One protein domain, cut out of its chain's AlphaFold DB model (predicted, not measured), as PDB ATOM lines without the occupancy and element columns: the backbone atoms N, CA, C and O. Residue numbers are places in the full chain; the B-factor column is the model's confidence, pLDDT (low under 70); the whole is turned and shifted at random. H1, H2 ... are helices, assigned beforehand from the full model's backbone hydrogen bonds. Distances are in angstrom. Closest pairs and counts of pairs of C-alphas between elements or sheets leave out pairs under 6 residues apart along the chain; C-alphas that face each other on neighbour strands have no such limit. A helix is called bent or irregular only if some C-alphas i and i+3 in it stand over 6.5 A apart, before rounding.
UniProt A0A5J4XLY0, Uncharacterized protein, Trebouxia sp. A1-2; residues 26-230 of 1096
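Overview. This is residues 26 to 230 of the 1096 residues of an uncharacterized protein of Trebouxia sp. A1-2 (UniProt A0A5J4XLY0). Four long helices, H1 to H4, form an up-and-down bundle, and four shorter helices, H5 to H8, make a head on one side of it, near the end where H1 begins and H2 and H4 end. In the head, H5 packs on H2, H6 crosses H1, and the hairpin of H7 and H8 lies farther out, over H5. The printed part has 205 residues with eight named helices, H1 to H8 in chain order, and no named strand: all helix. It is compact, with a radius of gyration of the C-alphas of 19.0 A, yet elongated, spanning 59 by 37 by 24 A.

Along the chain. Find C-alpha 26 at (-38.314, -46.866, 41.764); from there H1, residues 26 to 52, runs 37.7 A. H2, residues 58 to 92, runs back 47.4 A, with a kink of 29 degrees near residue 83. H3, residues 100 to 125, measures 39.1 A. Look for C-alpha 131 at (-25.446, -11.510, 24.835), where H4, residues 131 to 167, begins its 51.2 A, with a kink of 30 degrees near residue 159. Then come H5, residues 170 to 183, H6, residues 189 to 199, H7, residues 202 to 215, and H8, residues 219 to 229, ending at C-alpha 229 at (-27.647, -45.302, 50.964). H2, H4 and H6 are only just irregular: C-alphas 85 and 88 are 6.8 A apart, 158 and 161 6.52 A, and 195 and 198 6.8 A.

Arrangement. Begin with the bundle, in which each helix runs against the one before. H1 touches H2, closest at the C-alphas of Leu 50 and Val 58, 6.7 A. H2 and H3 touch at a shallow tilt of 13 degrees, closest at C-alphas 62 and 124, 5.9 A. H3 touches H4, closest at C-alphas 123 and 134, 6.0 A. H4 touches H1, closest at C-alphas 146 and 40, 5.7 A. H1 and H3 are apart. Residues 78 to 87 of H2 touch H5, closest at C-alphas 82 and 180, 5.9 A. Residues 31 to 35 of H1 touch H6, about perpendicular at 90 degrees, closest at C-alphas 32 and 196, 6.7 A. H5 touches H7, closest at C-alphas 174 and 212, 5.5 A. H7 and H8 form a hairpin, closest at C-alphas 213 and 222, 5.9 A. H6 and H8 only just touch, with 3 pairs of C-alphas within 8 A, closest at C-alphas 190 and 228, 7.1 A. Every O i to N i+4 pair is within hydrogen-bond range in H5, H7 and H8; elsewhere it is 21 of 23 in H1, 29 of 31 in H2, 21 of 22 in H3, 30 of 33 in H4 and 5 of 7 in H6.

Size, cuts and confidence. The two farthest C-alphas, Arg 129 and Ser 217, are 60.1 A apart. The printed part has no cut and no long link. Its mean pLDDT is 88.4; residues 53 to 57 and 127 to 130 are under 70.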
ATOM      1  N   ASN A  26     -37.755 -48.224  41.634       92.25
ATOM      2  CA  ASN A  26     -38.314 -46.866  41.764       92.25
ATOM      3  C   ASN A  26     -37.244 -45.811  42.077       92.25
ATOM      4  O   ASN A  26     -37.390 -44.645  41.708       92.25
ATOM      5  N   PHE A  27     -36.159 -46.205  42.753       90.38
ATOM      6  CA  PHE A  27     -35.028 -45.318  43.024       90.38
ATOM      7  C   PHE A  27     -34.483 -44.679  41.741       90.38
ATOM      8  O   PHE A  27     -34.126 -43.503  41.741       90.38
ATOM      9  N   PHE A  28     -34.483 -45.445  40.651       85.88
ATOM     10  CA  PHE A  28     -33.988 -45.045  39.344       85.88
ATOM     11  C   PHE A  28     -35.119 -44.453  38.477       85.88
ATOM     12  O   PHE A  28     -35.180 -43.239  38.306       85.88
ATOM     13  N   TYR A  29     -36.114 -45.254  38.075       87.94
ATOM     14  CA  TYR A  29     -37.168 -44.833  37.128       87.94
ATOM     15  C   TYR A  29     -38.231 -43.878  37.691       87.94
ATOM     16  O   TYR A  29     -39.107 -43.424  36.963       87.94
ATOM     17  N   SER A  30     -38.229 -43.587  38.993       89.62
ATOM     18  CA  SER A  30     -39.165 -42.617  39.579       89.62
ATOM     19  C   SER A  30     -38.424 -41.457  40.223       89.62
ATOM     20  O   SER A  30     -38.570 -40.311  39.798       89.62
ATOM     21  N   HIS A  31     -37.613 -41.723  41.245       92.69
ATOM     22  CA  HIS A  31     -36.978 -40.649  42.016       92.69
ATOM     23  C   HIS A  31     -35.859 -39.951  41.238       92.69
ATOM     24  O   HIS A  31     -35.793 -38.717  41.242       92.69
ATOM     25  N   PHE A  32     -35.014 -40.706  40.530       93.19
ATOM     26  CA  PHE A  32     -33.952 -40.135  39.696       93.19
ATOM     27  C   PHE A  32     -34.518 -39.347  38.510       93.19
ATOM     28  O   PHE A  32     -34.180 -38.175  38.338       93.19
ATOM     29  N   HIS A  33     -35.464 -39.932  37.767       95.25
ATOM     30  CA  HIS A  33     -36.130 -39.276  36.634       95.25
ATOM     31  C   HIS A  33     -36.822 -37.975  37.051       95.25
ATOM     32  O   HIS A  33     -36.659 -36.933  36.416       95.25
ATOM     33  N   ASN A  34     -37.553 -37.989  38.169       93.62
ATOM     34  CA  ASN A  34     -38.185 -36.778  38.689       93.62
ATOM     35  C   ASN A  34     -37.162 -35.721  39.115       93.62
ATOM     36  O   ASN A  34     -37.417 -34.528  38.953       93.62
ATOM     37  N   SER A  35     -35.997 -36.132  39.612       94.31
ATOM     38  CA  SER A  35     -34.918 -35.200  39.953       94.31
ATOM     39  C   SER A  35     -34.350 -34.532  38.696       94.31
ATOM     40  O   SER A  35     -34.217 -33.307  38.678       94.31
ATOM     41  N   ILE A  36     -34.122 -35.296  37.617       94.94
ATOM     42  CA  ILE A  36     -33.725 -34.763  36.300       94.94
ATOM     43  C   ILE A  36     -34.772 -33.760  35.799       94.94
ATOM     44  O   ILE A  36     -34.429 -32.626  35.464       94.94
ATOM     45  N   ARG A  37     -36.059 -34.132  35.814       95.06
ATOM     46  CA  ARG A  37     -37.166 -33.255  35.386       95.06
ATOM     47  C   ARG A  37     -37.210 -31.942  36.161       95.06
ATOM     48  O   ARG A  37     -37.357 -30.884  35.555       95.06
ATOM     49  N   ASN A  38     -37.052 -32.003  37.482       94.06
ATOM     50  CA  ASN A  38     -37.052 -30.817  38.333       94.06
ATOM     51  C   ASN A  38     -35.875 -29.881  38.015       94.06
ATOM     52  O   ASN A  38     -36.050 -28.660  37.998       94.06
ATOM     53  N   GLU A  39     -34.683 -30.424  37.744       94.88
ATOM     54  CA  GLU A  39     -33.529 -29.603  37.360       94.88
ATOM     55  C   GLU A  39     -33.706 -29.006  35.957       94.88
ATOM     56  O   GLU A  39     -33.418 -27.824  35.769       94.88
ATOM     57  N   LEU A  40     -34.265 -29.758  35.002       94.25
ATOM     58  CA  LEU A  40     -34.635 -29.244  33.677       94.25
ATOM     59  C   LEU A  40     -35.622 -28.068  33.783       94.25
ATOM     60  O   LEU A  40     -35.392 -27.017  33.177       94.25
ATOM     61  N   ASP A  41     -36.681 -28.204  34.588       93.38
ATOM     62  CA  ASP A  41     -37.660 -27.135  34.836       93.38
ATOM     63  C   ASP A  41     -36.979 -25.890  35.439       93.38
ATOM     64  O   ASP A  41     -37.246 -24.748  35.044       93.38
ATOM     65  N   ALA A  42     -36.040 -26.095  36.363       92.81
ATOM     66  CA  ALA A  42     -35.301 -25.013  36.995       92.81
ATOM     67  C   ALA A  42     -34.290 -24.332  36.047       92.81
ATOM     68  O   ALA A  42     -34.089 -23.114  36.153       92.81
ATOM     69  N   LEU A  43     -33.667 -25.066  35.119       92.31
ATOM     70  CA  LEU A  43     -32.795 -24.516  34.073       92.31
ATOM     71  C   LEU A  43     -33.588 -23.666  33.073       92.31
ATOM     72  O   LEU A  43     -33.213 -22.513  32.835       92.31
ATOM     73  N   SER A  44     -34.704 -24.191  32.553       91.44
ATOM     74  CA  SER A  44     -35.620 -23.453  31.667       91.44
ATOM     75  C   SER A  44     -36.075 -22.143  32.318       91.44
ATOM     76  O   SER A  44     -35.918 -21.056  31.743       91.44
ATOM     77  N   HIS A  45     -36.521 -22.208  33.578       90.38
ATOM     78  CA  HIS A  45     -36.932 -21.020  34.319       90.38
ATOM     79  C   HIS A  45     -35.799 -19.993  34.457       90.38
ATOM     80  O   HIS A  45     -36.002 -18.803  34.203       90.38
ATOM     81  N   SER A  46     -34.590 -20.445  34.807       91.06
ATOM     82  CA  SER A  46     -33.424 -19.568  34.993       91.06
ATOM     83  C   SER A  46     -33.062 -18.817  33.706       91.06
ATOM     84  O   SER A  46     -32.805 -17.613  33.736       91.06
ATOM     85  N   VAL A  47     -33.099 -19.493  32.554       89.44
ATOM     86  CA  VAL A  47     -32.797 -18.876  31.250       89.44
ATOM     87  C   VAL A  47     -33.894 -17.914  30.796       89.44
ATOM     88  O   VAL A  47     -33.591 -16.845  30.254       89.44
ATOM     89  N   SER A  48     -35.160 -18.227  31.072       85.69
ATOM     90  CA  SER A  48     -36.280 -17.325  30.780       85.69
ATOM     91  C   SER A  48     -36.189 -16.015  31.582       85.69
ATOM     92  O   SER A  48     -36.379 -14.918  31.036       85.69
ATOM     93  N   VAL A  49     -35.805 -16.108  32.863       86.38
ATOM     94  CA  VAL A  49     -35.545 -14.941  33.724       86.38
ATOM     95  C   VAL A  49     -34.376 -14.113  33.184       86.38
ATOM     96  O   VAL A  49     -34.511 -12.895  33.046       86.38
ATOM     97  N   LEU A  50     -33.267 -14.751  32.795       85.81
ATOM     98  CA  LEU A  50     -32.099 -14.061  32.229       85.81
ATOM     99  C   LEU A  50     -32.405 -13.343  30.914       85.81
ATOM    100  O   LEU A  50     -31.901 -12.247  30.673       85.81
ATOM    101  N   THR A  51     -33.266 -13.925  30.083       80.69
ATOM    102  CA  THR A  51     -33.687 -13.321  28.810       80.69
ATOM    103  C   THR A  51     -34.586 -12.094  29.024       80.69
ATOM    104  O   THR A  51     -34.637 -11.203  28.172       80.69
ATOM    105  N   SER A  52     -35.259 -12.016  30.175       76.88
ATOM    106  CA  SER A  52     -36.198 -10.945  30.529       76.88
ATOM    107  C   SER A  52     -35.577  -9.813  31.367       76.88
ATOM    108  O   SER A  52     -36.151  -8.725  31.438       76.88
ATOM    109  N   ALA A  53     -34.427 -10.043  32.011       69.31
ATOM    110  CA  ALA A  53     -33.810  -9.113  32.959       69.31
ATOM    111  C   ALA A  53     -32.956  -8.005  32.299       69.31
ATOM    112  O   ALA A  53     -32.286  -8.207  31.285       69.31
ATOM    113  N   ALA A  54     -32.940  -6.812  32.908       57.62
ATOM    114  CA  ALA A  54     -32.149  -5.665  32.459       57.62
ATOM    115  C   ALA A  54     -30.715  -5.682  33.042       57.62
ATOM    116  O   ALA A  54     -30.482  -5.228  34.153       57.62
ATOM    117  N   GLN A  55     -29.777  -6.213  32.251       58.97
ATOM    118  CA  GLN A  55     -28.315  -5.987  32.161       58.97
ATOM    119  C   GLN A  55     -27.365  -5.958  33.389       58.97
ATOM    120  O   GLN A  55     -26.175  -6.131  33.139       58.97
ATOM    121  N   GLU A  56     -27.773  -5.798  34.653       57.81
ATOM    122  CA  GLU A  56     -26.788  -5.526  35.734       57.81
ATOM    123  C   GLU A  56     -26.162  -6.759  36.435       57.81
ATOM    124  O   GLU A  56     -25.110  -6.598  37.041       57.81
ATOM    125  N   ASP A  57     -26.698  -7.985  36.288       66.38
ATOM    126  CA  ASP A  57     -26.185  -9.198  36.988       66.38
ATOM    127  C   ASP A  57     -26.181 -10.490  36.127       66.38
ATOM    128  O   ASP A  57     -26.419 -11.617  36.571       66.38
ATOM    129  N   VAL A  58     -25.983 -10.331  34.815       77.56
ATOM    130  CA  VAL A  58     -26.147 -11.433  33.848       77.56
ATOM    131  C   VAL A  58     -24.965 -12.414  33.872       77.56
ATOM    132  O   VAL A  58     -25.157 -13.606  33.651       77.56
ATOM    133  N   HIS A  59     -23.742 -11.944  34.145       82.00
ATOM    134  CA  HIS A  59     -22.532 -12.770  34.040       82.00
ATOM    135  C   HIS A  59     -22.398 -13.803  35.171       82.00
ATOM    136  O   HIS A  59     -22.144 -14.979  34.895       82.00
ATOM    137  N   ASP A  60     -22.619 -13.395  36.423       83.44
ATOM    138  CA  ASP A  60     -22.548 -14.298  37.581       83.44
ATOM    139  C   ASP A  60     -23.676 -15.332  37.521       83.44
ATOM    140  O   ASP A  60     -23.448 -16.530  37.711       83.44
ATOM    141  N   SER A  61     -24.874 -14.897  37.123       86.56
ATOM    142  CA  SER A  61     -26.015 -15.783  36.889       86.56
ATOM    143  C   SER A  61     -25.765 -16.798  35.767       86.56
ATOM    144  O   SER A  61     -26.101 -17.973  35.918       86.56
ATOM    145  N   LEU A  62     -25.142 -16.391  34.652       87.88
ATOM    146  CA  LEU A  62     -24.755 -17.305  33.568       87.88
ATOM    147  C   LEU A  62     -23.672 -18.297  34.004       87.88
ATOM    148  O   LEU A  62     -23.700 -19.456  33.593       87.88
ATOM    149  N   SER A  63     -22.735 -17.867  34.847       87.81
ATOM    150  CA  SER A  63     -21.693 -18.741  35.393       87.81
ATOM    151  C   SER A  63     -22.281 -19.778  36.354       87.81
ATOM    152  O   SER A  63     -21.953 -20.962  36.267       87.81
ATOM    153  N   ALA A  64     -23.213 -19.368  37.221       89.00
ATOM    154  CA  ALA A  64     -23.956 -20.279  38.089       89.00
ATOM    155  C   ALA A  64     -24.810 -21.271  37.281       89.00
ATOM    156  O   ALA A  64     -24.801 -22.469  37.570       89.00
ATOM    157  N   LEU A  65     -25.490 -20.791  36.234       91.19
ATOM    158  CA  LEU A  65     -26.255 -21.626  35.309       91.19
ATOM    159  C   LEU A  65     -25.362 -22.662  34.619       91.19
ATOM    160  O   LEU A  65     -25.717 -23.835  34.580       91.19
ATOM    161  N   LYS A  66     -24.187 -22.252  34.124       90.50
ATOM    162  CA  LYS A  66     -23.225 -23.154  33.480       90.50
ATOM    163  C   LYS A  66     -22.771 -24.276  34.418       90.50
ATOM    164  O   LYS A  66     -22.676 -25.418  33.982       90.50
ATOM    165  N   ASN A  67     -22.518 -23.975  35.692       88.50
ATOM    166  CA  ASN A  67     -22.107 -24.990  36.668       88.50
ATOM    167  C   ASN A  67     -23.233 -25.983  36.983       88.50
ATOM    168  O   ASN A  67     -22.988 -27.184  37.033       88.50
ATOM    169  N   ARG A  68     -24.468 -25.492  37.158       91.44
ATOM    170  CA  ARG A  68     -25.648 -26.350  37.354       91.44
ATOM    171  C   ARG A  68     -25.906 -27.245  36.149       91.44
ATOM    172  O   ARG A  68     -26.133 -28.437  36.304       91.44
ATOM    173  N   TYR A  69     -25.808 -26.670  34.957       93.56
ATOM    174  CA  TYR A  69     -25.944 -27.399  33.710       93.56
ATOM    175  C   TYR A  69     -24.873 -28.491  33.556       93.56
ATOM    176  O   TYR A  69     -25.225 -29.622  33.253       93.56
ATOM    177  N   ARG A  70     -23.594 -28.193  33.842       90.81
ATOM    178  CA  ARG A  70     -22.514 -29.200  33.820       90.81
ATOM    179  C   ARG A  70     -22.801 -30.360  34.774       90.81
ATOM    180  O   ARG A  70     -22.533 -31.506  34.438       90.81
ATOM    181  N   PHE A  71     -23.338 -30.069  35.960       91.12
ATOM    182  CA  PHE A  71     -23.749 -31.115  36.894       91.12
ATOM    183  C   PHE A  71     -24.879 -31.976  36.313       91.12
ATOM    184  O   PHE A  71     -24.767 -33.197  36.342       91.12
ATOM    185  N   LEU A  72     -25.922 -31.363  35.741       93.69
ATOM    186  CA  LEU A  72     -27.018 -32.102  35.106       93.69
ATOM    187  C   LEU A  72     -26.529 -32.974  33.943       93.69
ATOM    188  O   LEU A  72     -26.900 -34.138  33.872       93.69
ATOM    189  N   GLU A  73     -25.689 -32.426  33.066       93.56
ATOM    190  CA  GLU A  73     -25.075 -33.146  31.947       93.56
ATOM    191  C   GLU A  73     -24.326 -34.394  32.438       93.56
ATOM    192  O   GLU A  73     -24.554 -35.488  31.932       93.56
ATOM    193  N   GLN A  74     -23.491 -34.263  33.474       89.94
ATOM    194  CA  GLN A  74     -22.771 -35.401  34.059       89.94
ATOM    195  C   GLN A  74     -23.717 -36.444  34.663       89.94
ATOM    196  O   GLN A  74     -23.567 -37.635  34.407       89.94
ATOM    197  N   VAL A  75     -24.696 -36.001  35.458       91.62
ATOM    198  CA  VAL A  75     -25.695 -36.876  36.090       91.62
ATOM    199  C   VAL A  75     -26.484 -37.655  35.045       91.62
ATOM    200  O   VAL A  75     -26.700 -38.853  35.220       91.62
ATOM    201  N   TYR A  76     -26.882 -36.988  33.966       94.06
ATOM    202  CA  TYR A  76     -27.617 -37.604  32.876       94.06
ATOM    203  C   TYR A  76     -26.763 -38.637  32.132       94.06
ATOM    204  O   TYR A  76     -27.213 -39.764  31.968       94.06
ATOM    205  N   LYS A  77     -25.494 -38.325  31.814       90.12
ATOM    206  CA  LYS A  77     -24.556 -39.298  31.222       90.12
ATOM    207  C   LYS A  77     -24.362 -40.543  32.096       90.12
ATOM    208  O   LYS A  77     -24.239 -41.650  31.578       90.12
ATOM    209  N   TYR A  78     -24.339 -40.404  33.426       89.38
ATOM    210  CA  TYR A  78     -24.280 -41.570  34.323       89.38
ATOM    211  C   TYR A  78     -25.560 -42.407  34.291       89.38
ATOM    212  O   TYR A  78     -25.501 -43.613  34.501       89.38
ATOM    213  N   HIS A  79     -26.710 -41.781  34.071       91.75
ATOM    214  CA  HIS A  79     -27.993 -42.467  33.986       91.75
ATOM    215  C   HIS A  79     -28.128 -43.240  32.673       91.75
ATOM    216  O   HIS A  79     -28.244 -44.465  32.739       91.75
ATOM    217  N   SER A  80     -27.943 -42.576  31.529       92.62
ATOM    218  CA  SER A  80     -28.047 -43.213  30.211       92.62
ATOM    219  C   SER A  80     -27.006 -44.320  30.010       92.62
ATOM    220  O   SER A  80     -27.324 -45.417  29.556       92.62
ATOM    221  N   SER A  81     -25.758 -44.107  30.453       87.25
ATOM    222  CA  SER A  81     -24.721 -45.150  30.360       87.25
ATOM    223  C   SER A  81     -25.038 -46.395  31.189       87.25
ATOM    224  O   SER A  81     -24.703 -47.508  30.784       87.25
ATOM    225  N   VAL A  82     -25.689 -46.248  32.346       88.12
ATOM    226  CA  VAL A  82     -26.110 -47.410  33.139       88.12
ATOM    227  C   VAL A  82     -27.281 -48.121  32.487       88.12
ATOM    228  O   VAL A  82     -27.341 -49.351  32.526       88.12
ATOM    229  N   GLU A  83     -28.198 -47.384  31.884       93.62
ATOM    230  CA  GLU A  83     -29.251 -47.991  31.086       93.62
ATOM    231  C   GLU A  83     -28.673 -48.856  29.975       93.62
ATOM    232  O   GLU A  83     -28.918 -50.063  29.965       93.62
ATOM    233  N   ASP A  84     -27.784 -48.298  29.163       89.56
ATOM    234  CA  ASP A  84     -27.179 -49.005  28.036       89.56
ATOM    235  C   ASP A  84     -26.286 -50.185  28.459       89.56
ATOM    236  O   ASP A  84     -26.249 -51.224  27.794       89.56
ATOM    237  N   GLU A  85     -25.544 -50.062  29.566       84.94
ATOM    238  CA  GLU A  85     -24.555 -51.069  29.974       84.94
ATOM    239  C   GLU A  85     -25.045 -52.076  31.026       84.94
ATOM    240  O   GLU A  85     -24.354 -53.075  31.284       84.94
ATOM    241  N   VAL A  86     -26.175 -51.813  31.684       87.44
ATOM    242  CA  VAL A  86     -26.686 -52.630  32.798       87.44
ATOM    243  C   VAL A  86     -28.163 -52.952  32.622       87.44
ATOM    244  O   VAL A  86     -28.520 -54.131  32.545       87.44
ATOM    245  N   VAL A  87     -29.026 -51.937  32.567       91.06
ATOM    246  CA  VAL A  87     -30.481 -52.148  32.642       91.06
ATOM    247  C   VAL A  87     -31.006 -52.772  31.356       91.06
ATOM    248  O   VAL A  87     -31.686 -53.800  31.404       91.06
ATOM    249  N   TYR A  88     -30.659 -52.199  30.207       92.62
ATOM    250  CA  TYR A  88     -31.134 -52.644  28.907       92.62
ATOM    251  C   TYR A  88     -30.640 -54.051  28.560       92.62
ATOM    252  O   TYR A  88     -31.486 -54.892  28.260       92.62
ATOM    253  N   PRO A  89     -29.345 -54.409  28.714       88.75
ATOM    254  CA  PRO A  89     -28.901 -55.786  28.499       88.75
ATOM    255  C   PRO A  89     -29.591 -56.800  29.420       88.75
ATOM    256  O   PRO A  89     -29.878 -57.925  29.003       88.75
ATOM    257  N   ALA A  90     -29.865 -56.426  30.677       89.38
ATOM    258  CA  ALA A  90     -30.598 -57.286  31.597       89.38
ATOM    259  C   ALA A  90     -32.053 -57.476  31.143       89.38
ATOM    260  O   ALA A  90     -32.572 -58.596  31.202       89.38
ATOM    261  N   LEU A  91     -32.707 -56.408  30.681       92.25
ATOM    262  CA  LEU A  91     -34.077 -56.453  30.176       92.25
ATOM    263  C   LEU A  91     -34.171 -57.254  28.874       92.25
ATOM    264  O   LEU A  91     -35.005 -58.155  28.798       92.25
ATOM    265  N   ASP A  92     -33.274 -57.023  27.916       89.81
ATOM    266  CA  ASP A  92     -33.201 -57.739  26.636       89.81
ATOM    267  C   ASP A  92     -32.983 -59.251  26.813       89.81
ATOM    268  O   ASP A  92     -33.474 -60.070  26.026       89.81
ATOM    269  N   ALA A  93     -32.296 -59.657  27.889       89.50
ATOM    270  CA  ALA A  93     -32.146 -61.066  28.249       89.50
ATOM    271  C   ALA A  93     -33.485 -61.736  28.623       89.50
ATOM    272  O   ALA A  93     -33.622 -62.956  28.484       89.50
ATOM    273  N   LYS A  94     -34.480 -60.959  29.077       91.69
ATOM    274  CA  LYS A  94     -35.816 -61.439  29.469       91.69
ATOM    275  C   LYS A  94     -36.905 -61.112  28.444       91.69
ATOM    276  O   LYS A  94     -37.852 -61.892  28.311       91.69
ATOM    277  N   VAL A  95     -36.786 -60.000  27.721       89.69
ATOM    278  CA  VAL A  95     -37.753 -59.511  26.731       89.69
ATOM    279  C   VAL A  95     -36.991 -58.988  25.517       89.69
ATOM    280  O   VAL A  95     -36.338 -57.964  25.600       89.69
ATOM    281  N   LYS A  96     -37.070 -59.687  24.382       85.56
ATOM    282  CA  LYS A  96     -36.280 -59.335  23.192       85.56
ATOM    283  C   LYS A  96     -36.776 -58.064  22.500       85.56
ATOM    284  O   LYS A  96     -37.991 -57.872  22.404       85.56
ATOM    285  N   ASN A  97     -35.821 -57.342  21.908       83.50
ATOM    286  CA  ASN A  97     -35.983 -56.235  20.961       83.50
ATOM    287  C   ASN A  97     -36.722 -55.014  21.524       83.50
ATOM    288  O   ASN A  97     -37.508 -54.399  20.811       83.50
ATOM    289  N   VAL A  98     -36.513 -54.683  22.799       85.69
ATOM    290  CA  VAL A  98     -37.248 -53.576  23.435       85.69
ATOM    291  C   VAL A  98     -36.401 -52.310  23.524       85.69
ATOM    292  O   VAL A  98     -36.941 -51.215  23.417       85.69
ATOM    293  N   THR A  99     -35.089 -52.439  23.720       86.94
ATOM    294  CA  THR A  99     -34.263 -51.324  24.213       86.94
ATOM    295  C   THR A  99     -33.426 -50.615  23.150       86.94
ATOM    296  O   THR A  99     -32.943 -49.523  23.411       86.94
ATOM    297  N   SER A 100     -33.280 -51.183  21.947       82.19
ATOM    298  CA  SER A 100     -32.364 -50.656  20.914       82.19
ATOM    299  C   SER A 100     -32.640 -49.196  20.531       82.19
ATOM    300  O   SER A 100     -31.717 -48.394  20.437       82.19
ATOM    301  N   ALA A 101     -33.920 -48.834  20.373       83.69
ATOM    302  CA  ALA A 101     -34.319 -47.472  20.015       83.69
ATOM    303  C   ALA A 101     -33.877 -46.434  21.066       83.69
ATOM    304  O   ALA A 101     -33.456 -45.342  20.704       83.69
ATOM    305  N   TYR A 102     -33.899 -46.796  22.352       89.69
ATOM    306  CA  TYR A 102     -33.539 -45.894  23.448       89.69
ATOM    307  C   TYR A 102     -32.036 -45.602  23.492       89.69
ATOM    308  O   TYR A 102     -31.640 -44.461  23.699       89.69
ATOM    309  N   SER A 103     -31.188 -46.595  23.209       85.56
ATOM    310  CA  SER A 103     -29.739 -46.371  23.121       85.56
ATOM    311  C   SER A 103     -29.365 -45.412  21.984       85.56
ATOM    312  O   SER A 103     -28.441 -44.618  22.134       85.56
ATOM    313  N   VAL A 104     -30.090 -45.441  20.858       82.31
ATOM    314  CA  VAL A 104     -29.889 -44.468  19.765       82.31
ATOM    315  C   VAL A 104     -30.328 -43.066  20.190       82.31
ATOM    316  O   VAL A 104     -29.669 -42.082  19.858       82.31
ATOM    317  N   GLU A 105     -31.413 -42.959  20.958       86.38
ATOM    318  CA  GLU A 105     -31.865 -41.681  21.511       86.38
ATOM    319  C   GLU A 105     -30.825 -41.050  22.443       86.38
ATOM    320  O   GLU A 105     -30.544 -39.860  22.291       86.38
ATOM    321  N   HIS A 106     -30.180 -41.845  23.306       89.38
ATOM    322  CA  HIS A 106     -29.117 -41.365  24.192       89.38
ATOM    323  C   HIS A 106     -27.968 -40.681  23.432       89.38
ATOM    324  O   HIS A 106     -27.452 -39.657  23.888       89.38
ATOM    325  N   GLU A 107     -27.577 -41.202  22.262       83.00
ATOM    326  CA  GLU A 107     -26.533 -40.591  21.424       83.00
ATOM    327  C   GLU A 107     -26.953 -39.201  20.911       83.00
ATOM    328  O   GLU A 107     -26.159 -38.250  20.884       83.00
ATOM    329  N   ASP A 108     -28.216 -39.053  20.506       83.75
ATOM    330  CA  ASP A 108     -28.755 -37.773  20.055       83.75
ATOM    331  C   ASP A 108     -28.908 -36.776  21.212       83.75
ATOM    332  O   ASP A 108     -28.606 -35.587  21.051       83.75
ATOM    333  N   GLU A 109     -29.307 -37.249  22.391       90.06
ATOM    334  CA  GLU A 109     -29.426 -36.443  23.604       90.06
ATOM    335  C   GLU A 109     -28.064 -35.938  24.083       90.06
ATOM    336  O   GLU A 109     -27.924 -34.746  24.376       90.06
ATOM    337  N   GLU A 110     -27.030 -36.782  24.077       87.19
ATOM    338  CA  GLU A 110     -25.659 -36.379  24.406       87.19
ATOM    339  C   GLU A 110     -25.166 -35.260  23.475       87.19
ATOM    340  O   GLU A 110     -24.661 -34.232  23.941       87.19
ATOM    341  N   ARG A 111     -25.436 -35.370  22.170       86.12
ATOM    342  CA  ARG A 111     -25.134 -34.311  21.194       86.12
ATOM    343  C   ARG A 111     -25.894 -33.010  21.483       86.12
ATOM    344  O   ARG A 111     -25.357 -31.916  21.271       86.12
ATOM    345  N   LEU A 112     -27.143 -33.082  21.953       88.56
ATOM    346  CA  LEU A 112     -27.904 -31.897  22.365       88.56
ATOM    347  C   LEU A 112     -27.290 -31.226  23.598       88.56
ATOM    348  O   LEU A 112     -27.224 -29.988  23.640       88.56
ATOM    349  N   PHE A 113     -26.802 -32.011  24.565       90.50
ATOM    350  CA  PHE A 113     -26.041 -31.476  25.689       90.50
ATOM    351  C   PHE A 113     -24.781 -30.750  25.188       90.50
ATOM    352  O   PHE A 113     -24.618 -29.555  25.430       90.50
ATOM    353  N   GLU A 114     -23.944 -31.372  24.366       87.94
ATOM    354  CA  GLU A 114     -22.716 -30.726  23.873       87.94
ATOM    355  C   GLU A 114     -22.970 -29.371  23.187       87.94
ATOM    356  O   GLU A 114     -22.286 -28.371  23.451       87.94
ATOM    357  N   GLN A 115     -24.018 -29.293  22.358       90.19
ATOM    358  CA  GLN A 115     -24.438 -28.046  21.714       90.19
ATOM    359  C   GLN A 115     -24.856 -26.970  22.728       90.19
ATOM    360  O   GLN A 115     -24.514 -25.790  22.569       90.19
ATOM    361  N   LEU A 116     -25.591 -27.352  23.774       92.56
ATOM    362  CA  LEU A 116     -25.999 -26.445  24.845       92.56
ATOM    363  C   LEU A 116     -24.791 -25.977  25.675       92.56
ATOM    364  O   LEU A 116     -24.660 -24.780  25.950       92.56
ATOM    365  N   SER A 117     -23.861 -26.877  25.995       90.81
ATOM    366  CA  SER A 117     -22.603 -26.573  26.687       90.81
ATOM    367  C   SER A 117     -21.750 -25.553  25.916       90.81
ATOM    368  O   SER A 117     -21.244 -24.567  26.484       90.81
ATOM    369  N   ALA A 118     -21.655 -25.720  24.592       89.50
ATOM    370  CA  ALA A 118     -20.975 -24.786  23.701       89.50
ATOM    371  C   ALA A 118     -21.658 -23.405  23.693       89.50
ATOM    372  O   ALA A 118     -20.990 -22.379  23.868       89.50
ATOM    373  N   LEU A 119     -22.990 -23.359  23.568       90.69
ATOM    374  CA  LEU A 119     -23.759 -22.109  23.600       90.69
ATOM    375  C   LEU A 119     -23.642 -21.377  24.944       90.69
ATOM    376  O   LEU A 119     -23.441 -20.161  24.954       90.69
ATOM    377  N   LEU A 120     -23.695 -22.095  26.070       90.38
ATOM    378  CA  LEU A 120     -23.475 -21.534  27.407       90.38
ATOM    379  C   LEU A 120     -22.070 -20.947  27.546       90.38
ATOM    380  O   LEU A 120     -21.896 -19.841  28.060       90.38
ATOM    381  N   SER A 121     -21.059 -21.646  27.033       88.94
ATOM    382  CA  SER A 121     -19.677 -21.162  27.045       88.94
ATOM    383  C   SER A 121     -19.501 -19.890  26.210       88.94
ATOM    384  O   SER A 121     -18.770 -18.985  26.619       88.94
ATOM    385  N   ILE A 122     -20.201 -19.775  25.079       87.94
ATOM    386  CA  ILE A 122     -20.249 -18.546  24.277       87.94
ATOM    387  C   ILE A 122     -20.988 -17.431  25.033       87.94
ATOM    388  O   ILE A 122     -20.528 -16.288  25.027       87.94
ATOM    389  N   ALA A 123     -22.105 -17.742  25.695       86.25
ATOM    390  CA  ALA A 123     -22.911 -16.771  26.434       86.25
ATOM    391  C   ALA A 123     -22.137 -16.140  27.602       86.25
ATOM    392  O   ALA A 123     -22.165 -14.921  27.756       86.25
ATOM    393  N   VAL A 124     -21.396 -16.948  28.369       86.62
ATOM    394  CA  VAL A 124     -20.567 -16.487  29.500       86.62
ATOM    395  C   VAL A 124     -19.440 -15.550  29.040       86.62
ATOM    396  O   VAL A 124     -19.092 -14.617  29.758       86.62
ATOM    397  N   ARG A 125     -18.877 -15.764  27.841       83.31
ATOM    398  CA  ARG A 125     -17.748 -14.975  27.304       83.31
ATOM    399  C   ARG A 125     -18.148 -13.625  26.684       83.31
ATOM    400  O   ARG A 125     -17.268 -12.802  26.451       83.31
ATOM    401  N   LYS A 126     -19.425 -13.402  26.349       77.69
ATOM    402  CA  LYS A 126     -19.887 -12.199  25.626       77.69
ATOM    403  C   LYS A 126     -20.322 -11.070  26.568       77.69
ATOM    404  O   LYS A 126     -21.069 -11.299  27.513       77.69
ATOM    405  N   ASP A 127     -19.985  -9.827  26.210       65.69
ATOM    406  CA  ASP A 127     -20.464  -8.623  26.908       65.69
ATOM    407  C   ASP A 127     -21.978  -8.385  26.715       65.69
ATOM    408  O   ASP A 127     -22.564  -8.677  25.663       65.69
ATOM    409  N   GLY A 128     -22.625  -7.774  27.716       59.00
ATOM    410  CA  GLY A 128     -24.089  -7.717  27.891       59.00
ATOM    411  C   GLY A 128     -24.944  -7.141  26.746       59.00
ATOM    412  O   GLY A 128     -26.159  -7.343  26.739       59.00
ATOM    413  N   ARG A 129     -24.366  -6.458  25.742       57.03
ATOM    414  CA  ARG A 129     -25.094  -6.010  24.528       57.03
ATOM    415  C   ARG A 129     -25.078  -7.028  23.379       57.03
ATOM    416  O   ARG A 129     -26.023  -7.047  22.597       57.03
ATOM    417  N   GLN A 130     -24.060  -7.888  23.291       62.25
ATOM    418  CA  GLN A 130     -23.983  -8.990  22.314       62.25
ATOM    419  C   GLN A 130     -24.600 -10.296  22.852       62.25
ATOM    420  O   GLN A 130     -24.842 -11.236  22.093       62.25
ATOM    421  N   CYS A 131     -24.882 -10.347  24.158       71.12
ATOM    422  CA  CYS A 131     -25.446 -11.510  24.835       71.12
ATOM    423  C   CYS A 131     -26.938 -11.741  24.501       71.12
ATOM    424  O   CYS A 131     -27.365 -12.880  24.404       71.12
ATOM    425  N   ALA A 132     -27.733 -10.705  24.201       76.75
ATOM    426  CA  ALA A 132     -29.193 -10.836  24.054       76.75
ATOM    427  C   ALA A 132     -29.668 -11.790  22.934       76.75
ATOM    428  O   ALA A 132     -30.674 -12.477  23.095       76.75
ATOM    429  N   SER A 133     -28.983 -11.841  21.785       80.00
ATOM    430  CA  SER A 133     -29.292 -12.831  20.737       80.00
ATOM    431  C   SER A 133     -28.853 -14.239  21.132       80.00
ATOM    432  O   SER A 133     -29.546 -15.200  20.816       80.00
ATOM    433  N   THR A 134     -27.739 -14.341  21.860       85.00
ATOM    434  CA  THR A 134     -27.198 -15.609  22.363       85.00
ATOM    435  C   THR A 134     -28.099 -16.172  23.467       85.00
ATOM    436  O   THR A 134     -28.366 -17.361  23.463       85.00
ATOM    437  N   LEU A 135     -28.665 -15.325  24.336       85.38
ATOM    438  CA  LEU A 135     -29.649 -15.712  25.353       85.38
ATOM    439  C   LEU A 135     -30.945 -16.246  24.739       85.38
ATOM    440  O   LEU A 135     -31.475 -17.231  25.224       85.38
ATOM    441  N   ARG A 136     -31.423 -15.666  23.628       83.00
ATOM    442  CA  ARG A 136     -32.583 -16.222  22.905       83.00
ATOM    443  C   ARG A 136     -32.286 -17.581  22.271       83.00
ATOM    444  O   ARG A 136     -33.150 -18.450  22.266       83.00
ATOM    445  N   GLN A 137     -31.083 -17.765  21.724       87.25
ATOM    446  CA  GLN A 137     -30.643 -19.070  21.214       87.25
ATOM    447  C   GLN A 137     -30.506 -20.089  22.347       87.25
ATOM    448  O   GLN A 137     -30.942 -21.224  22.193       87.25
ATOM    449  N   LEU A 138     -29.968 -19.658  23.490       89.50
ATOM    450  CA  LEU A 138     -29.864 -20.457  24.701       89.50
ATOM    451  C   LEU A 138     -31.248 -20.870  25.211       89.50
ATOM    452  O   LEU A 138     -31.450 -22.040  25.494       89.50
ATOM    453  N   GLU A 139     -32.213 -19.949  25.259       87.50
ATOM    454  CA  GLU A 139     -33.602 -20.244  25.634       87.50
ATOM    455  C   GLU A 139     -34.214 -21.297  24.700       87.50
ATOM    456  O   GLU A 139     -34.804 -22.260  25.173       87.50
ATOM    457  N   CYS A 140     -34.022 -21.172  23.382       88.12
ATOM    458  CA  CYS A 140     -34.512 -22.175  22.432       88.12
ATOM    459  C   CYS A 140     -33.846 -23.544  22.634       88.12
ATOM    460  O   CYS A 140     -34.541 -24.551  22.620       88.12
ATOM    461  N   LYS A 141     -32.521 -23.584  22.830       90.38
ATOM    462  CA  LYS A 141     -31.782 -24.842  22.997       90.38
ATOM    463  C   LYS A 141     -32.084 -25.519  24.338       90.38
ATOM    464  O   LYS A 141     -32.146 -26.739  24.396       90.38
ATOM    465  N   VAL A 142     -32.310 -24.752  25.404       91.62
ATOM    466  CA  VAL A 142     -32.722 -25.307  26.703       91.62
ATOM    467  C   VAL A 142     -34.113 -25.919  26.625       91.62
ATOM    468  O   VAL A 142     -34.306 -26.997  27.166       91.62
ATOM    469  N   GLU A 143     -35.058 -25.300  25.912       87.25
ATOM    470  CA  GLU A 143     -36.372 -25.919  25.675       87.25
ATOM    471  C   GLU A 143     -36.297 -27.174  24.798       87.25
ATOM    472  O   GLU A 143     -37.082 -28.101  24.982       87.25
ATOM    473  N   GLU A 144     -35.357 -27.213  23.853       90.06
ATOM    474  CA  GLU A 144     -35.094 -28.383  23.012       90.06
ATOM    475  C   GLU A 144     -34.613 -29.572  23.858       90.06
ATOM    476  O   GLU A 144     -35.231 -30.632  23.812       90.06
ATOM    477  N   VAL A 145     -33.595 -29.366  24.706       91.31
ATOM    478  CA  VAL A 145     -33.113 -30.373  25.675       91.31
ATOM    479  C   VAL A 145     -34.221 -30.753  26.660       91.31
ATOM    480  O   VAL A 145     -34.462 -31.930  26.900       91.31
ATOM    481  N   HIS A 146     -34.938 -29.765  27.203       92.06
ATOM    482  CA  HIS A 146     -36.031 -29.978  28.154       92.06
ATOM    483  C   HIS A 146     -37.133 -30.869  27.579       92.06
ATOM    484  O   HIS A 146     -37.513 -31.851  28.210       92.06
ATOM    485  N   THR A 147     -37.619 -30.559  26.377       87.25
ATOM    486  CA  THR A 147     -38.706 -31.323  25.753       87.25
ATOM    487  C   THR A 147     -38.249 -32.731  25.392       87.25
ATOM    488  O   THR A 147     -38.979 -33.682  25.655       87.25
ATOM    489  N   THR A 148     -37.048 -32.858  24.822       90.12
ATOM    490  CA  THR A 148     -36.497 -34.137  24.355       90.12
ATOM    491  C   THR A 148     -36.302 -35.111  25.513       90.12
ATOM    492  O   THR A 148     -36.927 -36.167  25.524       90.12
ATOM    493  N   LEU A 149     -35.592 -34.706  26.571       92.56
ATOM    494  CA  LEU A 149     -35.365 -35.584  27.723       92.56
ATOM    495  C   LEU A 149     -36.662 -35.932  28.455       92.56
ATOM    496  O   LEU A 149     -36.839 -37.046  28.934       92.56
ATOM    497  N   ARG A 150     -37.611 -34.992  28.574       92.06
ATOM    498  CA  ARG A 150     -38.890 -35.301  29.236       92.06
ATOM    499  C   ARG A 150     -39.689 -36.354  28.482       92.06
ATOM    500  O   ARG A 150     -40.370 -37.146  29.133       92.06
ATOM    501  N   LYS A 151     -39.630 -36.319  27.152       89.19
ATOM    502  CA  LYS A 151     -40.251 -37.308  26.275       89.19
ATOM    503  C   LYS A 151     -39.594 -38.671  26.423       89.19
ATOM    504  O   LYS A 151     -40.309 -39.631  26.697       89.19
ATOM    505  N   HIS A 152     -38.267 -38.711  26.348       91.81
ATOM    506  CA  HIS A 152     -37.478 -39.920  26.538       91.81
ATOM    507  C   HIS A 152     -37.771 -40.578  27.898       91.81
ATOM    508  O   HIS A 152     -38.316 -41.677  27.947       91.81
ATOM    509  N   LEU A 153     -37.609 -39.850  29.010       94.88
ATOM    510  CA  LEU A 153     -37.879 -40.391  30.353       94.88
ATOM    511  C   LEU A 153     -39.333 -40.869  30.528       94.88
ATOM    512  O   LEU A 153     -39.604 -41.814  31.266       94.88
ATOM    513  N   ALA A 154     -40.304 -40.194  29.899       92.00
ATOM    514  CA  ALA A 154     -41.704 -40.628  29.933       92.00
ATOM    515  C   ALA A 154     -41.923 -41.915  29.123       92.00
ATOM    516  O   ALA A 154     -42.675 -42.788  29.547       92.00
ATOM    517  N   LYS A 155     -41.242 -42.047  27.983       91.62
ATOM    518  CA  LYS A 155     -41.280 -43.231  27.123       91.62
ATOM    519  C   LYS A 155     -40.704 -44.456  27.835       91.62
ATOM    520  O   LYS A 155     -41.277 -45.544  27.758       91.62
ATOM    521  N   GLU A 156     -39.610 -44.289  28.568       94.94
ATOM    522  CA  GLU A 156     -39.045 -45.355  29.397       94.94
ATOM    523  C   GLU A 156     -39.995 -45.779  30.523       94.94
ATOM    524  O   GLU A 156     -40.204 -46.969  30.764       94.94
ATOM    525  N   GLU A 157     -40.623 -44.812  31.192       94.62
ATOM    526  CA  GLU A 157     -41.594 -45.066  32.260       94.62
ATOM    527  C   GLU A 157     -42.880 -45.733  31.763       94.62
ATOM    528  O   GLU A 157     -43.503 -46.501  32.496       94.62
ATOM    529  N   GLU A 158     -43.290 -45.451  30.527       92.12
ATOM    530  CA  GLU A 158     -44.495 -46.023  29.931       92.12
ATOM    531  C   GLU A 158     -44.267 -47.451  29.416       92.12
ATOM    532  O   GLU A 158     -45.157 -48.297  29.527       92.12
ATOM    533  N   GLN A 159     -43.069 -47.750  28.905       91.50
ATOM    534  CA  GLN A 159     -42.769 -49.034  28.265       91.50
ATOM    535  C   GLN A 159     -41.802 -49.915  29.065       91.50
ATOM    536  O   GLN A 159     -42.114 -51.079  29.329       91.50
ATOM    537  N   LEU A 160     -40.633 -49.402  29.450       93.38
ATOM    538  CA  LEU A 160     -39.567 -50.197  30.075       93.38
ATOM    539  C   LEU A 160     -39.859 -50.473  31.549       93.38
ATOM    540  O   LEU A 160     -39.744 -51.612  32.010       93.38
ATOM    541  N   PHE A 161     -40.305 -49.461  32.292       94.50
ATOM    542  CA  PHE A 161     -40.565 -49.583  33.725       94.50
ATOM    543  C   PHE A 161     -41.617 -50.663  34.069       94.50
ATOM    544  O   PHE A 161     -41.338 -51.503  34.932       94.50
ATOM    545  N   PRO A 162     -42.767 -50.784  33.370       94.31
ATOM    546  CA  PRO A 162     -43.705 -51.884  33.599       94.31
ATOM    547  C   PRO A 162     -43.110 -53.264  33.294       94.31
ATOM    548  O   PRO A 162     -43.443 -54.240  33.972       94.31
ATOM    549  N   LEU A 163     -42.223 -53.369  32.297       93.75
ATOM    550  CA  LEU A 163     -41.534 -54.621  31.983       93.75
ATOM    551  C   LEU A 163     -40.541 -54.999  33.084       93.75
ATOM    552  O   LEU A 163     -40.499 -56.167  33.475       93.75
ATOM    553  N   LEU A 164     -39.817 -54.030  33.646       94.00
ATOM    554  CA  LEU A 164     -38.937 -54.246  34.796       94.00
ATOM    555  C   LEU A 164     -39.729 -54.743  36.012       94.00
ATOM    556  O   LEU A 164     -39.377 -55.767  36.596       94.00
ATOM    557  N   LEU A 165     -40.861 -54.107  36.332       94.25
ATOM    558  CA  LEU A 165     -41.736 -54.550  37.427       94.25
ATOM    559  C   LEU A 165     -42.309 -55.957  37.204       94.25
ATOM    560  O   LEU A 165     -42.491 -56.716  38.154       94.25
ATOM    561  N   LYS A 166     -42.606 -56.313  35.951       94.81
ATOM    562  CA  LYS A 166     -43.212 -57.599  35.589       94.81
ATOM    563  C   LYS A 166     -42.206 -58.750  35.538       94.81
ATOM    564  O   LYS A 166     -42.564 -59.878  35.876       94.81
ATOM    565  N   HIS A 167     -40.987 -58.495  35.066       94.44
ATOM    566  CA  HIS A 167     -40.007 -59.537  34.749       94.44
ATOM    567  C   HIS A 167     -38.855 -59.645  35.759       94.44
ATOM    568  O   HIS A 167     -38.111 -60.629  35.707       94.44
ATOM    569  N   PHE A 168     -38.707 -58.689  36.681       95.56
ATOM    570  CA  PHE A 168     -37.647 -58.688  37.690       95.56
ATOM    571  C   PHE A 168     -38.213 -58.741  39.101       95.56
ATOM    572  O   PHE A 168     -39.083 -57.960  39.485       95.56
ATOM    573  N   THR A 169     -37.673 -59.655  39.898       95.12
ATOM    574  CA  THR A 169     -37.928 -59.726  41.339       95.12
ATOM    575  C   THR A 169     -37.307 -58.528  42.059       95.12
ATOM    576  O   THR A 169     -36.388 -57.897  41.548       95.12
ATOM    577  N   PHE A 170     -37.749 -58.235  43.285       95.00
ATOM    578  CA  PHE A 170     -37.171 -57.135  44.072       95.00
ATOM    579  C   PHE A 170     -35.672 -57.326  44.334       95.00
ATOM    580  O   PHE A 170     -34.929 -56.352  44.368       95.00
ATOM    581  N   ALA A 171     -35.213 -58.573  44.461       92.69
ATOM    582  CA  ALA A 171     -33.793 -58.877  44.579       92.69
ATOM    583  C   ALA A 171     -33.022 -58.468  43.311       92.69
ATOM    584  O   ALA A 171     -32.074 -57.693  43.392       92.69
ATOM    585  N   GLU A 172     -33.473 -58.909  42.134       94.44
ATOM    586  CA  GLU A 172     -32.833 -58.537  40.864       94.44
ATOM    587  C   GLU A 172     -32.908 -57.017  40.615       94.44
ATOM    588  O   GLU A 172     -31.952 -56.413  40.144       94.44
ATOM    589  N   GLN A 173     -34.013 -56.365  40.990       95.50
ATOM    590  CA  GLN A 173     -34.136 -54.906  40.922       95.50
ATOM    591  C   GLN A 173     -33.124 -54.193  41.832       95.50
ATOM    592  O   GLN A 173     -32.520 -53.204  41.426       95.50
ATOM    593  N   ALA A 174     -32.919 -54.679  43.059       93.62
ATOM    594  CA  ALA A 174     -31.934 -54.109  43.976       93.62
ATOM    595  C   ALA A 174     -30.493 -54.331  43.496       93.62
ATOM    596  O   ALA A 174     -29.641 -53.470  43.710       93.62
ATOM    597  N   GLU A 175     -30.226 -55.451  42.819       92.94
ATOM    598  CA  GLU A 175     -28.956 -55.702  42.138       92.94
ATOM    599  C   GLU A 175     -28.712 -54.674  41.025       92.94
ATOM    600  O   GLU A 175     -27.650 -54.055  41.018       92.94
ATOM    601  N   LEU A 176     -29.708 -54.384  40.176       93.50
ATOM    602  CA  LEU A 176     -29.604 -53.325  39.159       93.50
ATOM    603  C   LEU A 176     -29.305 -51.949  39.783       93.50
ATOM    604  O   LEU A 176     -28.415 -51.239  39.319       93.50
ATOM    605  N   VAL A 177     -29.986 -51.585  40.877       92.75
ATOM    606  CA  VAL A 177     -29.738 -50.310  41.579       92.75
ATOM    607  C   VAL A 177     -28.338 -50.265  42.201       92.75
ATOM    608  O   VAL A 177     -27.663 -49.236  42.153       92.75
ATOM    609  N   ALA A 178     -27.859 -51.366  42.774       92.50
ATOM    610  CA  ALA A 178     -26.502 -51.438  43.306       92.50
ATOM    611  C   ALA A 178     -25.445 -51.325  42.193       92.50
ATOM    612  O   ALA A 178     -24.445 -50.626  42.374       92.50
ATOM    613  N   GLN A 179     -25.677 -51.949  41.033       90.56
ATOM    614  CA  GLN A 179     -24.822 -51.802  39.854       90.56
ATOM    615  C   GLN A 179     -24.810 -50.357  39.334       90.56
ATOM    616  O   GLN A 179     -23.728 -49.833  39.073       90.56
ATOM    617  N   PHE A 180     -25.966 -49.681  39.282       89.81
ATOM    618  CA  PHE A 180     -26.067 -48.252  38.954       89.81
ATOM    619  C   PHE A 180     -25.149 -47.399  39.839       89.81
ATOM    620  O   PHE A 180     -24.306 -46.654  39.338       89.81
ATOM    621  N   LEU A 181     -25.231 -47.567  41.163       91.19
ATOM    622  CA  LEU A 181     -24.384 -46.822  42.102       91.19
ATOM    623  C   LEU A 181     -22.889 -47.095  41.894       91.19
ATOM    624  O   LEU A 181     -22.070 -46.204  42.105       91.19
ATOM    625  N   CYS A 182     -22.525 -48.307  41.466       92.06
ATOM    626  CA  CYS A 182     -21.140 -48.667  41.166       92.06
ATOM    627  C   CYS A 182     -20.629 -48.084  39.836       92.06
ATOM    628  O   CYS A 182     -19.414 -48.053  39.627       92.06
ATOM    629  N   CYS A 183     -21.518 -47.634  38.948       90.12
ATOM    630  CA  CYS A 183     -21.162 -47.003  37.674       90.12
ATOM    631  C   CYS A 183     -20.953 -45.487  37.785       90.12
ATOM    632  O   CYS A 183     -20.345 -44.891  36.900       90.12
ATOM    633  N   ILE A 184     -21.384 -44.862  38.883       89.75
ATOM    634  CA  ILE A 184     -21.092 -43.450  39.145       89.75
ATOM    635  C   ILE A 184     -19.631 -43.317  39.623       89.75
ATOM    636  O   ILE A 184     -19.207 -44.073  40.507       89.75
ATOM    637  N   PRO A 185     -18.844 -42.353  39.103       90.94
ATOM    638  CA  PRO A 185     -17.510 -42.050  39.616       90.94
ATOM    639  C   PRO A 185     -17.490 -41.828  41.130       90.94
ATOM    640  O   PRO A 185     -18.344 -41.127  41.682       90.94
ATOM    641  N   LEU A 186     -16.479 -42.361  41.818       92.00
ATOM    642  CA  LEU A 186     -16.371 -42.269  43.283       92.00
ATOM    643  C   LEU A 186     -16.248 -40.824  43.792       92.00
ATOM    644  O   LEU A 186     -16.609 -40.523  44.931       92.00
ATOM    645  N   ALA A 187     -15.725 -39.913  42.973       89.00
ATOM    646  CA  ALA A 187     -15.690 -38.480  43.261       89.00
ATOM    647  C   ALA A 187     -17.074 -37.809  43.148       89.00
ATOM    648  O   ALA A 187     -17.300 -36.779  43.780       89.00
ATOM    649  N   ALA A 188     -18.000 -38.389  42.377       90.19
ATOM    650  CA  ALA A 188     -19.315 -37.818  42.090       90.19
ATOM    651  C   ALA A 188     -20.451 -38.449  42.916       90.19
ATOM    652  O   ALA A 188     -21.427 -37.762  43.214       90.19
ATOM    653  N   VAL A 189     -20.332 -39.720  43.322       90.50
ATOM    654  CA  VAL A 189     -21.424 -40.488  43.954       90.50
ATOM    655  C   VAL A 189     -22.034 -39.795  45.176       90.50
ATOM    656  O   VAL A 189     -23.253 -39.737  45.311       90.50
ATOM    657  N   GLU A 190     -21.216 -39.185  46.036       88.06
ATOM    658  CA  GLU A 190     -21.705 -38.459  47.213       88.06
ATOM    659  C   GLU A 190     -22.527 -37.220  46.834       88.06
ATOM    660  O   GLU A 190     -23.548 -36.947  47.462       88.06
ATOM    661  N   VAL A 191     -22.112 -36.491  45.792       90.31
ATOM    662  CA  VAL A 191     -22.807 -35.290  45.307       90.31
ATOM    663  C   VAL A 191     -24.135 -35.672  44.657       90.31
ATOM    664  O   VAL A 191     -25.161 -35.062  44.959       90.31
ATOM    665  N   VAL A 192     -24.140 -36.721  43.828       90.62
ATOM    666  CA  VAL A 192     -25.357 -37.253  43.195       90.62
ATOM    667  C   VAL A 192     -26.348 -37.735  44.254       90.62
ATOM    668  O   VAL A 192     -27.528 -37.394  44.212       90.62
ATOM    669  N   LEU A 193     -25.878 -38.464  45.268       90.19
ATOM    670  CA  LEU A 193     -26.733 -38.936  46.354       90.19
ATOM    671  C   LEU A 193     -27.210 -37.804  47.269       90.19
ATOM    672  O   LEU A 193     -28.333 -37.865  47.759       90.19
ATOM    673  N   ALA A 194     -26.408 -36.763  47.501       89.56
ATOM    674  CA  ALA A 194     -26.851 -35.583  48.244       89.56
ATOM    675  C   ALA A 194     -27.962 -34.817  47.508       89.56
ATOM    676  O   ALA A 194     -28.829 -34.229  48.155       89.56
ATOM    677  N   TRP A 195     -27.948 -34.850  46.174       89.88
ATOM    678  CA  TRP A 195     -28.997 -34.292  45.323       89.88
ATOM    679  C   TRP A 195     -30.265 -35.163  45.306       89.88
ATOM    680  O   TRP A 195     -31.366 -34.626  45.389       89.88
ATOM    681  N   LEU A 196     -30.118 -36.491  45.290       89.06
ATOM    682  CA  LEU A 196     -31.228 -37.443  45.155       89.06
ATOM    683  C   LEU A 196     -31.915 -37.812  46.479       89.06
ATOM    684  O   LEU A 196     -33.137 -37.859  46.558       89.06
ATOM    685  N   LYS A 197     -31.164 -38.072  47.555       86.12
ATOM    686  CA  LYS A 197     -31.731 -38.533  48.838       86.12
ATOM    687  C   LYS A 197     -32.865 -37.661  49.390       86.12
ATOM    688  O   LYS A 197     -33.815 -38.241  49.903       86.12
ATOM    689  N   PRO A 198     -32.823 -36.314  49.314       88.06
ATOM    690  CA  PRO A 198     -33.897 -35.482  49.855       88.06
ATOM    691  C   PRO A 198     -35.262 -35.694  49.192       88.06
ATOM    692  O   PRO A 198     -36.269 -35.315  49.788       88.06
ATOM    693  N   VAL A 199     -35.306 -36.250  47.973       87.19
ATOM    694  CA  VAL A 199     -36.564 -36.526  47.263       87.19
ATOM    695  C   VAL A 199     -37.078 -37.953  47.475       87.19
ATOM    696  O   VAL A 199     -38.256 -38.202  47.233       87.19
ATOM    697  N   VAL A 200     -36.231 -38.871  47.955       88.81
ATOM    698  CA  VAL A 200     -36.600 -40.272  48.208       88.81
ATOM    699  C   VAL A 200     -37.229 -40.392  49.603       88.81
ATOM    700  O   VAL A 200     -36.611 -39.967  50.583       88.81
ATOM    701  N   PRO A 201     -38.427 -40.985  49.747       90.88
ATOM    702  CA  PRO A 201     -39.021 -41.232  51.058       90.88
ATOM    703  C   PRO A 201     -38.125 -42.107  51.950       90.88
ATOM    704  O   PRO A 201     -37.581 -43.113  51.496       90.88
ATOM    705  N   GLU A 202     -38.007 -41.766  53.241       88.06
ATOM    706  CA  GLU A 202     -37.132 -42.488  54.188       88.06
ATOM    707  C   GLU A 202     -37.481 -43.985  54.301       88.06
ATOM    708  O   GLU A 202     -36.588 -44.817  54.466       88.06
ATOM    709  N   GLU A 203     -38.768 -44.334  54.188       89.19
ATOM    710  CA  GLU A 203     -39.249 -45.722  54.207       89.19
ATOM    711  C   GLU A 203     -38.756 -46.507  52.979       89.19
ATOM    712  O   GLU A 203     -38.165 -47.576  53.137       89.19
ATOM    713  N   GLU A 204     -38.904 -45.945  51.774       91.12
ATOM    714  CA  GLU A 204     -38.417 -46.552  50.523       91.12
ATOM    715  C   GLU A 204     -36.894 -46.713  50.530       91.12
ATOM    716  O   GLU A 204     -36.362 -47.747  50.125       91.12
ATOM    717  N   GLN A 205     -36.178 -45.711  51.046       89.81
ATOM    718  CA  GLN A 205     -34.726 -45.755  51.174       89.81
ATOM    719  C   GLN A 205     -34.269 -46.866  52.135       89.81
ATOM    720  O   GLN A 205     -33.282 -47.557  51.867       89.81
ATOM    721  N   ALA A 206     -34.978 -47.059  53.251       89.88
ATOM    722  CA  ALA A 206     -34.685 -48.123  54.206       89.88
ATOM    723  C   ALA A 206     -34.983 -49.520  53.634       89.88
ATOM    724  O   ALA A 206     -34.198 -50.447  53.852       89.88
ATOM    725  N   GLU A 207     -36.078 -49.675  52.885       91.62
ATOM    726  CA  GLU A 207     -36.417 -50.922  52.187       91.62
ATOM    727  C   GLU A 207     -35.377 -51.272  51.118       91.62
ATOM    728  O   GLU A 207     -34.849 -52.388  51.123       91.62
ATOM    729  N   LEU A 208     -34.995 -50.306  50.275       91.88
ATOM    730  CA  LEU A 208     -33.922 -50.466  49.293       91.88
ATOM    731  C   LEU A 208     -32.621 -50.920  49.962       91.88
ATOM    732  O   LEU A 208     -31.988 -51.872  49.509       91.88
ATOM    733  N   LEU A 209     -32.231 -50.276  51.065       91.94
ATOM    734  CA  LEU A 209     -31.021 -50.630  51.802       91.94
ATOM    735  C   LEU A 209     -31.050 -52.080  52.311       91.94
ATOM    736  O   LEU A 209     -30.016 -52.749  52.306       91.94
ATOM    737  N   ASN A 210     -32.205 -52.574  52.758       91.81
ATOM    738  CA  ASN A 210     -32.347 -53.967  53.182       91.81
ATOM    739  C   ASN A 210     -32.210 -54.924  51.994       91.81
ATOM    740  O   ASN A 210     -31.429 -55.867  52.073       91.81
ATOM    741  N   HIS A 211     -32.867 -54.631  50.870       93.12
ATOM    742  CA  HIS A 211     -32.727 -55.443  49.662       93.12
ATOM    743  C   HIS A 211     -31.283 -55.484  49.145       93.12
ATOM    744  O   HIS A 211     -30.787 -56.559  48.820       93.12
ATOM    745  N   VAL A 212     -30.570 -54.351  49.139       91.06
ATOM    746  CA  VAL A 212     -29.152 -54.292  48.737       91.06
ATOM    747  C   VAL A 212     -28.273 -55.161  49.645       91.06
ATOM    748  O   VAL A 212     -27.396 -55.869  49.153       91.06
ATOM    749  N   LYS A 213     -28.516 -55.161  50.964       91.62
ATOM    750  CA  LYS A 213     -27.784 -56.019  51.916       91.62
ATOM    751  C   LYS A 213     -28.018 -57.511  51.685       91.62
ATOM    752  O   LYS A 213     -27.121 -58.298  51.979       91.62
ATOM    753  N   ASP A 214     -29.194 -57.883  51.189       89.38
ATOM    754  CA  ASP A 214     -29.558 -59.280  50.948       89.38
ATOM    755  C   ASP A 214     -28.968 -59.825  49.636       89.38
ATOM    756  O   ASP A 214     -28.655 -61.015  49.558       89.38
ATOM    757  N   VAL A 215     -28.803 -58.977  48.611       89.12
ATOM    758  CA  VAL A 215     -28.347 -59.405  47.270       89.12
ATOM    759  C   VAL A 215     -26.844 -59.269  47.058       89.12
ATOM    760  O   VAL A 215     -26.240 -60.084  46.360       89.12
ATOM    761  N   VAL A 216     -26.209 -58.268  47.674       87.44
ATOM    762  CA  VAL A 216     -24.767 -58.063  47.539       87.44
ATOM    763  C   VAL A 216     -24.040 -58.975  48.523       87.44
ATOM    764  O   VAL A 216     -24.128 -58.823  49.737       87.44
ATOM    765  N   SER A 217     -23.282 -59.933  47.997       82.75
ATOM    766  CA  SER A 217     -22.592 -60.935  48.819       82.75
ATOM    767  C   SER A 217     -21.261 -60.436  49.406       82.75
ATOM    768  O   SER A 217     -20.783 -60.965  50.418       82.75
ATOM    769  N   ASP A 218     -20.663 -59.397  48.818       85.81
ATOM    770  CA  ASP A 218     -19.369 -58.875  49.245       85.81
ATOM    771  C   ASP A 218     -19.512 -57.926  50.438       85.81
ATOM    772  O   ASP A 218     -20.040 -56.823  50.322       85.81
ATOM    773  N   ARG A 219     -19.002 -58.341  51.602       89.69
ATOM    774  CA  ARG A 219     -19.173 -57.602  52.863       89.69
ATOM    775  C   ARG A 219     -18.637 -56.169  52.824       89.69
ATOM    776  O   ARG A 219     -19.261 -55.291  53.415       89.69
ATOM    777  N   LEU A 220     -17.501 -55.934  52.161       91.12
ATOM    778  CA  LEU A 220     -16.912 -54.591  52.075       91.12
ATOM    779  C   LEU A 220     -17.755 -53.691  51.169       91.12
ATOM    780  O   LEU A 220     -17.988 -52.529  51.493       91.12
ATOM    781  N   LEU A 221     -18.275 -54.250  50.075       90.62
ATOM    782  CA  LEU A 221     -19.165 -53.526  49.177       90.62
ATOM    783  C   LEU A 221     -20.514 -53.218  49.829       90.62
ATOM    784  O   LEU A 221     -20.978 -52.087  49.740       90.62
ATOM    785  N   VAL A 222     -21.117 -54.177  50.541       91.38
ATOM    786  CA  VAL A 222     -22.341 -53.943  51.327       91.38
ATOM    787  C   VAL A 222     -22.128 -52.805  52.316       91.38
ATOM    788  O   VAL A 222     -23.001 -51.953  52.462       91.38
ATOM    789  N   GLN A 223     -20.980 -52.775  52.998       92.19
ATOM    790  CA  GLN A 223     -20.655 -51.711  53.942       92.19
ATOM    791  C   GLN A 223     -20.556 -50.350  53.239       92.19
ATOM    792  O   GLN A 223     -21.161 -49.390  53.713       92.19
ATOM    793  N   LEU A 224     -19.869 -50.280  52.093       93.06
ATOM    794  CA  LEU A 224     -19.741 -49.058  51.296       93.06
ATOM    795  C   LEU A 224     -21.102 -48.558  50.778       93.06
ATOM    796  O   LEU A 224     -21.482 -47.417  51.044       93.06
ATOM    797  N   LEU A 225     -21.877 -49.428  50.122       91.88
ATOM    798  CA  LEU A 225     -23.219 -49.116  49.620       91.88
ATOM    799  C   LEU A 225     -24.174 -48.740  50.757       91.88
ATOM    800  O   LEU A 225     -25.000 -47.846  50.599       91.88
ATOM    801  N   SER A 226     -24.040 -49.365  51.932       91.06
ATOM    802  CA  SER A 226     -24.835 -49.002  53.108       91.06
ATOM    803  C   SER A 226     -24.521 -47.593  53.593       91.06
ATOM    804  O   SER A 226     -25.440 -46.852  53.935       91.06
ATOM    805  N   THR A 227     -23.248 -47.193  53.604       90.44
ATOM    806  CA  THR A 227     -22.853 -45.818  53.932       90.44
ATOM    807  C   THR A 227     -23.426 -44.832  52.918       90.44
ATOM    808  O   THR A 227     -23.986 -43.803  53.302       90.44
ATOM    809  N   TRP A 228     -23.368 -45.170  51.630       91.19
ATOM    810  CA  TRP A 228     -23.932 -44.353  50.561       91.19
ATOM    811  C   TRP A 228     -25.448 -44.234  50.636       91.19
ATOM    812  O   TRP A 228     -25.954 -43.135  50.473       91.19
ATOM    813  N   LEU A 229     -26.182 -45.301  50.936       88.38
ATOM    814  CA  LEU A 229     -27.647 -45.302  50.964       88.38
ATOM    815  C   LEU A 229     -28.250 -44.947  52.324       88.38
ATOM    816  O   LEU A 229     -29.460 -44.785  52.411       88.38
ATOM    817  N   SER A 230     -27.459 -44.789  53.386       85.12
ATOM    818  CA  SER A 230     -28.002 -44.411  54.697       85.12
ATOM    819  C   SER A 230     -28.658 -43.016  54.668       85.12
ATOM    820  O   SER A 230     -28.166 -42.130  53.949       85.12
TER     821      SER A 230